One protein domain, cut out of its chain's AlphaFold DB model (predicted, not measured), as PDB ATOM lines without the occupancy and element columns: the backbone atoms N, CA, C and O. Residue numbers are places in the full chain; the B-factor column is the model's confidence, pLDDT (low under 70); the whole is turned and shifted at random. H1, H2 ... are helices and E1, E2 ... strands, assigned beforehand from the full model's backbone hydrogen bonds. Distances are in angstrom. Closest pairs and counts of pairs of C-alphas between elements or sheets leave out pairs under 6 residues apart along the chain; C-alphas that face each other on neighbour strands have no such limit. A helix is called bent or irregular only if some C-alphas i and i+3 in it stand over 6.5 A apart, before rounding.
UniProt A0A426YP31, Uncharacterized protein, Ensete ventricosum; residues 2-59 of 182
ATOM      1  N   VAL A   2     165.467 104.219 137.361       95.31
ATOM      2  CA  VAL A   2     166.615 104.301 136.445       95.31
ATOM      3  C   VAL A   2     167.835 103.711 137.142       95.31
ATOM      4  O   VAL A   2     168.119 104.073 138.281       95.31
ATOM      5  N   PHE A   3     168.540 102.817 136.454       95.62
ATOM      6  CA  PHE A   3     169.754 102.152 136.919       95.62
ATOM      7  C   PHE A   3     170.901 102.499 135.968       95.62
ATOM      8  O   PHE A   3     171.114 101.833 134.953       95.62
ATOM      9  N   HIS A   4     171.623 103.578 136.279       94.44
ATOM     10  CA  HIS A   4     172.637 104.149 135.387       94.44
ATOM     11  C   HIS A   4     173.785 103.183 135.072       94.44
ATOM     12  O   HIS A   4     174.168 103.077 133.910       94.44
ATOM     13  N   ASP A   5     174.262 102.426 136.064       95.94
ATOM     14  CA  ASP A   5     175.381 101.482 135.900       95.94
ATOM     15  C   ASP A   5     175.079 100.348 134.905       95.94
ATOM     16  O   ASP A   5     175.993  99.722 134.372       95.94
ATOM     17  N   TYR A   6     173.794 100.101 134.635       90.75
ATOM     18  CA  TYR A   6     173.313  99.036 133.755       90.75
ATOM     19  C   TYR A   6     172.636  99.558 132.486       90.75
ATOM     20  O   TYR A   6     172.168  98.751 131.687       90.75
ATOM     21  N   ASN A   7     172.562 100.884 132.300       91.25
ATOM     22  CA  ASN A   7     171.768 101.519 131.243       91.25
ATOM     23  C   ASN A   7     170.341 100.932 131.154       91.25
ATOM     24  O   ASN A   7     169.860 100.586 130.077       91.25
ATOM     25  N   LEU A   8     169.696 100.757 132.311       92.69
ATOM     26  CA  LEU A   8     168.402 100.089 132.436       92.69
ATOM     27  C   LEU A   8     167.362 101.038 133.027       92.69
ATOM     28  O   LEU A   8     167.591 101.687 134.053       92.69
ATOM     29  N   THR A   9     166.178 101.047 132.429       95.44
ATOM     30  CA  THR A   9     164.995 101.731 132.949       95.44
ATOM     31  C   THR A   9     163.874 100.730 133.185       95.44
ATOM     32  O   THR A   9     163.592  99.879 132.350       95.44
ATOM     33  N   VAL A  10     163.216 100.843 134.337       95.94
ATOM     34  CA  VAL A  10     162.005 100.084 134.669       95.94
ATOM     35  C   VAL A  10     160.875 101.076 134.875       95.94
ATOM     36  O   VAL A  10     160.938 101.915 135.778       95.94
ATOM     37  N   GLU A  11     159.846 100.998 134.044       96.31
ATOM     38  CA  GLU A  11     158.743 101.958 134.018       96.31
ATOM     39  C   GLU A  11     157.402 101.277 134.288       96.31
ATOM     40  O   GLU A  11     157.204 100.105 133.972       96.31
ATOM     41  N   TYR A  12     156.472 102.020 134.890       95.94
ATOM     42  CA  TYR A  12     155.118 101.553 135.170       95.94
ATOM     43  C   TYR A  12     154.101 102.556 134.631       95.94
ATOM     44  O   TYR A  12     154.113 103.732 134.998       95.94
ATOM     45  N   TYR A  13     153.187 102.061 133.798       95.44
ATOM     46  CA  TYR A  13     152.091 102.831 133.227       95.44
ATOM     47  C   TYR A  13     150.760 102.211 133.642       95.44
ATOM     48  O   TYR A  13     150.440 101.080 133.280       95.44
ATOM     49  N   ARG A  14     149.947 102.963 134.388       93.25
ATOM     50  CA  ARG A  14     148.632 102.497 134.837       93.25
ATOM     51  C   ARG A  14     147.615 102.572 133.696       93.25
ATOM     52  O   ARG A  14     147.054 103.633 133.441       93.25
ATOM     53  N   ALA A  15     147.349 101.437 133.054       94.12
ATOM     54  CA  ALA A  15     146.321 101.277 132.023       94.12
ATOM     55  C   ALA A  15     145.444 100.043 132.330       94.12
ATOM     56  O   ALA A  15     145.652  98.989 131.733       94.12
ATOM     57  N   PRO A  16     144.471 100.139 133.260       91.50
ATOM     58  CA  PRO A  16     143.805  98.962 133.835       91.50
ATOM     59  C   PRO A  16     143.076  98.056 132.833       91.50
ATOM     60  O   PRO A  16     142.977  96.849 133.046       91.50
ATOM     61  N   PHE A  17     142.585  98.637 131.736       93.12
ATOM     62  CA  PHE A  17     141.887  97.920 130.669       93.12
ATOM     63  C   PHE A  17     142.750  97.707 129.419       93.12
ATOM     64  O   PHE A  17     142.273  97.090 128.474       93.12
ATOM     65  N   LEU A  18     143.970  98.264 129.358       95.38
ATOM     66  CA  LEU A  18     144.814  98.413 128.150       95.38
ATOM     67  C   LEU A  18     144.167  99.166 126.966       95.38
ATOM     68  O   LEU A  18     144.876  99.638 126.079       95.38
ATOM     69  N   ALA A  19     142.849  99.336 126.987       95.50
ATOM     70  CA  ALA A  19     142.033 100.090 126.059       95.50
ATOM     71  C   ALA A  19     141.828 101.542 126.516       95.50
ATOM     72  O   ALA A  19     141.989 101.884 127.695       95.50
ATOM     73  N   ALA A  20     141.456 102.405 125.576       95.19
ATOM     74  CA  ALA A  20     141.065 103.770 125.878       95.19
ATOM     75  C   ALA A  20     139.754 103.782 126.678       95.19
ATOM     76  O   ALA A  20     138.791 103.097 126.340       95.19
ATOM     77  N   VAL A  21     139.709 104.604 127.726       92.94
ATOM     78  CA  VAL A  21     138.479 104.903 128.467       92.94
ATOM     79  C   VAL A  21     138.123 106.354 128.206       92.94
ATOM     80  O   VAL A  21     138.930 107.248 128.465       92.94
ATOM     81  N   GLY A  22     136.943 106.587 127.647       92.12
ATOM     82  CA  GLY A  22     136.586 107.880 127.086       92.12
ATOM     83  C   GLY A  22     135.102 108.188 127.171       92.12
ATOM     84  O   GLY A  22     134.356 107.597 127.955       92.12
ATOM     85  N   ARG A  23     134.689 109.173 126.372       91.94
ATOM     86  CA  ARG A  23     133.287 109.586 126.293       91.94
ATOM     87  C   ARG A  23     132.439 108.441 125.742       91.94
ATOM     88  O   ARG A  23     132.844 107.813 124.765       91.94
ATOM     89  N   PRO A  24     131.252 108.204 126.317       93.69
ATOM     90  CA  PRO A  24     130.349 107.211 125.771       93.69
ATOM     91  C   PRO A  24     129.821 107.642 124.389       93.69
ATOM     92  O   PRO A  24     129.871 108.831 124.049       93.69
ATOM     93  N   PRO A  25     129.321 106.694 123.577       91.56
ATOM     94  CA  PRO A  25     128.659 106.999 122.314       91.56
ATOM     95  C   PRO A  25     127.557 108.072 122.455       91.56
ATOM     96  O   PRO A  25     126.866 108.102 123.471       91.56
ATOM     97  N   PRO A  26     127.313 108.921 121.435       89.50
ATOM     98  CA  PRO A  26     126.359 110.037 121.527       89.50
ATOM     99  C   PRO A  26     124.905 109.678 121.884       89.50
ATOM    100  O   PRO A  26     124.148 110.559 122.268       89.50
ATOM    101  N   ALA A  27     124.505 108.410 121.746       92.69
ATOM    102  CA  ALA A  27     123.166 107.910 122.072       92.69
ATOM    103  C   ALA A  27     123.114 107.123 123.399       92.69
ATOM    104  O   ALA A  27     122.140 106.418 123.668       92.69
ATOM    105  N   SER A  28     124.175 107.178 124.205       93.19
ATOM    106  CA  SER A  28     124.211 106.492 125.493       93.19
ATOM    107  C   SER A  28     123.292 107.161 126.522       93.19
ATOM    108  O   SER A  28     123.166 108.384 126.513       93.19
ATOM    109  N   PRO A  29     122.668 106.386 127.430       93.50
ATOM    110  CA  PRO A  29     121.861 106.939 128.515       93.50
ATOM    111  C   PRO A  29     122.643 107.918 129.401       93.50
ATOM    112  O   PRO A  29     123.817 107.685 129.679       93.50
ATOM    113  N   ASP A  30     121.965 108.929 129.952       89.38
ATOM    114  CA  ASP A  30     122.583 109.991 130.771       89.38
ATOM    115  C   ASP A  30     123.347 109.483 132.008       89.38
ATOM    116  O   ASP A  30     124.248 110.148 132.518       89.38
ATOM    117  N   HIS A  31     123.000 108.294 132.512       88.56
ATOM    118  CA  HIS A  31     123.684 107.689 133.656       88.56
ATOM    119  C   HIS A  31     125.038 107.053 133.289       88.56
ATOM    120  O   HIS A  31     125.825 106.744 134.187       88.56
ATOM    121  N   VAL A  32     125.331 106.856 132.000       88.69
ATOM    122  CA  VAL A  32     126.601 106.299 131.526       88.69
ATOM    123  C   VAL A  32     127.646 107.408 131.478       88.69
ATOM    124  O   VAL A  32     127.567 108.332 130.676       88.69
ATOM    125  N   ARG A  33     128.660 107.309 132.342       88.00
ATOM    126  CA  ARG A  33     129.682 108.359 132.497       88.00
ATOM    127  C   ARG A  33     130.888 108.199 131.572       88.00
ATOM    128  O   ARG A  33     131.550 109.186 131.268       88.00
ATOM    129  N   ALA A  34     131.190 106.974 131.151       90.94
ATOM    130  CA  ALA A  34     132.335 106.649 130.309       90.94
ATOM    131  C   ALA A  34     132.097 105.335 129.553       90.94
ATOM    132  O   ALA A  34     131.245 104.538 129.946       90.94
ATOM    133  N   ALA A  35     132.879 105.106 128.501       91.94
ATOM    134  CA  ALA A  35     132.937 103.836 127.787       91.94
ATOM    135  C   ALA A  35     134.383 103.346 127.661       91.94
ATOM    136  O   ALA A  35     135.316 104.141 127.536       91.94
ATOM    137  N   ILE A  36     134.549 102.023 127.680       93.56
ATOM    138  CA  ILE A  36     135.797 101.360 127.302       93.56
ATOM    139  C   ILE A  36     135.737 101.129 125.790       93.56
ATOM    140  O   ILE A  36     134.834 100.454 125.296       93.56
ATOM    141  N   HIS A  37     136.684 101.699 125.055       94.31
ATOM    142  CA  HIS A  37     136.766 101.618 123.599       94.31
ATOM    143  C   HIS A  37     137.671 100.449 123.203       94.31
ATOM    144  O   HIS A  37     138.890 100.589 123.167       94.31
ATOM    145  N   LEU A  38     137.085  99.274 122.947       93.50
ATOM    146  CA  LEU A  38     137.830  98.035 122.650       93.50
ATOM    147  C   LEU A  38     138.603  98.079 121.321       93.50
ATOM    148  O   LEU A  38     139.473  97.248 121.078       93.50
ATOM    149  N   ASP A  39     138.282  99.045 120.471       94.44
ATOM    150  CA  ASP A  39     138.910  99.333 119.186       94.44
ATOM    151  C   ASP A  39     140.101 100.302 119.292       94.44
ATOM    152  O   ASP A  39     140.788 100.549 118.300       94.44
ATOM    153  N   ALA A  40     140.380 100.836 120.486       94.81
ATOM    154  CA  ALA A  40     141.448 101.797 120.715       94.81
ATOM    155  C   ALA A  40     142.305 101.417 121.928       94.81
ATOM    156  O   ALA A  40     141.804 101.183 123.027       94.81
ATOM    157  N   LEU A  41     143.629 101.430 121.758       95.38
ATOM    158  CA  LEU A  41     144.564 101.272 122.872       95.38
ATOM    159  C   LEU A  41     144.550 102.501 123.785       95.38
ATOM    160  O   LEU A  41     144.297 103.629 123.357       95.38
ATOM    161  N   HIS A  42     144.881 102.282 125.055       96.06
ATOM    162  CA  HIS A  42     145.056 103.350 126.030       96.06
ATOM    163  C   HIS A  42     146.092 104.371 125.533       96.06
ATOM    164  O   HIS A  42     147.144 103.988 125.034       96.06
ATOM    165  N   TRP A  43     145.861 105.673 125.729       95.00
ATOM    166  CA  TRP A  43     146.720 106.746 125.186       95.00
ATOM    167  C   TRP A  43     148.180 106.715 125.666       95.00
ATOM    168  O   TRP A  43     149.049 107.339 125.058       95.00
ATOM    169  N   LEU A  44     148.457 106.014 126.769       95.31
ATOM    170  CA  LEU A  44     149.818 105.775 127.257       95.31
ATOM    171  C   LEU A  44     150.605 104.798 126.373       95.31
ATOM    172  O   LEU A  44     151.819 104.734 126.522       95.31
ATOM    173  N   CYS A  45     149.959 104.105 125.428       95.06
ATOM    174  CA  CYS A  45     150.614 103.159 124.526       95.06
ATOM    175  C   CYS A  45     151.765 103.776 123.727       95.06
ATOM    176  O   CYS A  45     152.731 103.085 123.423       95.06
ATOM    177  N   LYS A  46     151.722 105.090 123.475       95.25
ATOM    178  CA  LYS A  46     152.813 105.841 122.838       95.25
ATOM    179  C   LYS A  46     154.137 105.793 123.608       95.25
ATOM    180  O   LYS A  46     155.176 105.998 123.005       95.25
ATOM    181  N   HIS A  47     154.095 105.550 124.920       94.62
ATOM    182  CA  HIS A  47     155.286 105.397 125.759       94.62
ATOM    183  C   HIS A  47     155.798 103.954 125.803       94.62
ATOM    184  O   HIS A  47     156.886 103.710 126.302       94.62
ATOM    185  N   TRP A  48     155.006 102.992 125.328       94.62
ATOM    186  CA  TRP A  48     155.386 101.577 125.291       94.62
ATOM    187  C   TRP A  48     156.096 101.216 123.986       94.62
ATOM    188  O   TRP A  48     156.682 100.143 123.878       94.62
ATOM    189  N   VAL A  49     156.000 102.097 122.985       93.50
ATOM    190  CA  VAL A  49     156.731 101.983 121.723       93.50
ATOM    191  C   VAL A  49     158.228 101.992 122.027       93.50
ATOM    192  O   VAL A  49     158.678 102.734 122.895       93.50
ATOM    193  N   ASP A  50     158.969 101.133 121.328       92.81
ATOM    194  CA  ASP A  50     160.419 100.940 121.457       92.81
ATOM    195  C   ASP A  50     160.911 100.366 122.797       92.81
ATOM    196  O   ASP A  50     162.115 100.212 122.982       92.81
ATOM    197  N   ALA A  51     160.014  99.975 123.709       94.56
ATOM    198  CA  ALA A  51     160.417  99.230 124.897       94.56
ATOM    199  C   ALA A  51     161.075  97.895 124.499       94.56
ATOM    200  O   ALA A  51     160.491  97.110 123.746       94.56
ATOM    201  N   ASP A  52     162.254  97.606 125.056       93.31
ATOM    202  CA  ASP A  52     162.969  96.348 124.803       93.31
ATOM    203  C   ASP A  52     162.159  95.128 125.278       93.31
ATOM    204  O   ASP A  52     162.129  94.073 124.633       93.31
ATOM    205  N   LEU A  53     161.481  95.285 126.418       93.81
ATOM    206  CA  LEU A  53     160.617  94.291 127.040       93.81
ATOM    207  C   LEU A  53     159.328  94.962 127.518       93.81
ATOM    208  O   LEU A  53     159.359  95.877 128.339       93.81
ATOM    209  N   LEU A  54     158.185  94.456 127.051       95.69
ATOM    210  CA  LEU A  54     156.866  94.920 127.465       95.69
ATOM    211  C   LEU A  54     156.145  93.823 128.256       95.69
ATOM    212  O   LEU A  54     155.859  92.751 127.724       95.69
ATOM    213  N   VAL A  55     155.823  94.107 129.519       96.69
ATOM    214  CA  VAL A  55     155.024  93.222 130.379       96.69
ATOM    215  C   VAL A  55     153.627  93.816 130.513       96.69
ATOM    216  O   VAL A  55     153.450  94.883 131.098       96.69
ATOM    217  N   LEU A  56     152.630  93.129 129.957       95.69
ATOM    218  CA  LEU A  56     151.229  93.542 130.011       95.69
ATOM    219  C   LEU A  56     150.459  92.676 131.006       95.69
ATOM    220  O   LEU A  56     150.627  91.460 131.050       95.69
ATOM    221  N   ASN A  57     149.575  93.307 131.773       92.44
ATOM    222  CA  ASN A  57     148.606  92.638 132.632       92.44
ATOM    223  C   ASN A  57     147.264  93.366 132.505       92.44
ATOM    224  O   ASN A  57     147.206  94.593 132.606       92.44
ATOM    225  N   ALA A  58     146.197  92.601 132.288       86.00
ATOM    226  CA  ALA A  58     144.824  93.058 132.390       86.00
ATOM    227  C   ALA A  58     143.954  91.918 132.929       86.00
ATOM    228  O   ALA A  58     144.146  90.757 132.577       86.00
ATOM    229  N   GLY A  59     142.974  92.247 133.764       81.44
ATOM    230  CA  GLY A  59     142.026  91.255 134.278       81.44
ATOM    231  C   GLY A  59     141.276  91.762 135.496       81.44
ATOM    232  O   GLY A  59     140.055  91.828 135.493       81.44
TER     233      GLY A  59
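AT A GLANCE: This is residues 2 to 59 of the 182 residues of an uncharacterized protein of Ensete ventricosum (UniProt A0A426YP31). This domain has little regular structure: a thin rod of mostly loops, with a two-stranded hairpin, E1 and E2, followed by one short helix, H1. Residues 3 to 8 stick out at one end of the rod and residues 26 to 31, in the hairpin's long loop, at the other; residues 52 to 59 fold back along it. The 58 printed residues hold E1, E2 and H1 in that order, antiparallel strands in a mixed class, with 16 residues in named elements. The whole is only just extended, close to loose, with a radius of gyration of the C-alphas of 15.9 A and spans of 54 by 18 by 17 A.

IN THESE COORDINATES: Find C-alpha 19 at (142.033, 100.090, 126.059), where E1, residues 19 to 22, begins; it runs 9.6 A. E2, residues 35 to 41, runs 12.9 A. H1, residues 43 to 47, runs 8.7 A to C-alpha 47 at (155.286, 105.397, 125.759).

HOW THE PARTS SIT: Look at the hairpin E1 and E2, antiparallel at 137 degrees: N 20 and O 40 are 2.8 A apart, within hydrogen-bond range. The closest C-alphas of E1 and H1, Ala 20 and Trp 43, are 6.4 A apart. H1 is only just irregular, C-alphas 43 and 46 being 6.6 A apart; 0 of 1 O i to N i+4 pairs and 1 of 2 O i to N i+3 pairs are within range.

THE WHOLE: The two farthest C-alphas, of Asp 5 and Ala 27, are 54.4 A apart. The printed part has no cut; the link E1 to E2 is long, and no printed residue is under 70 in pLDDT.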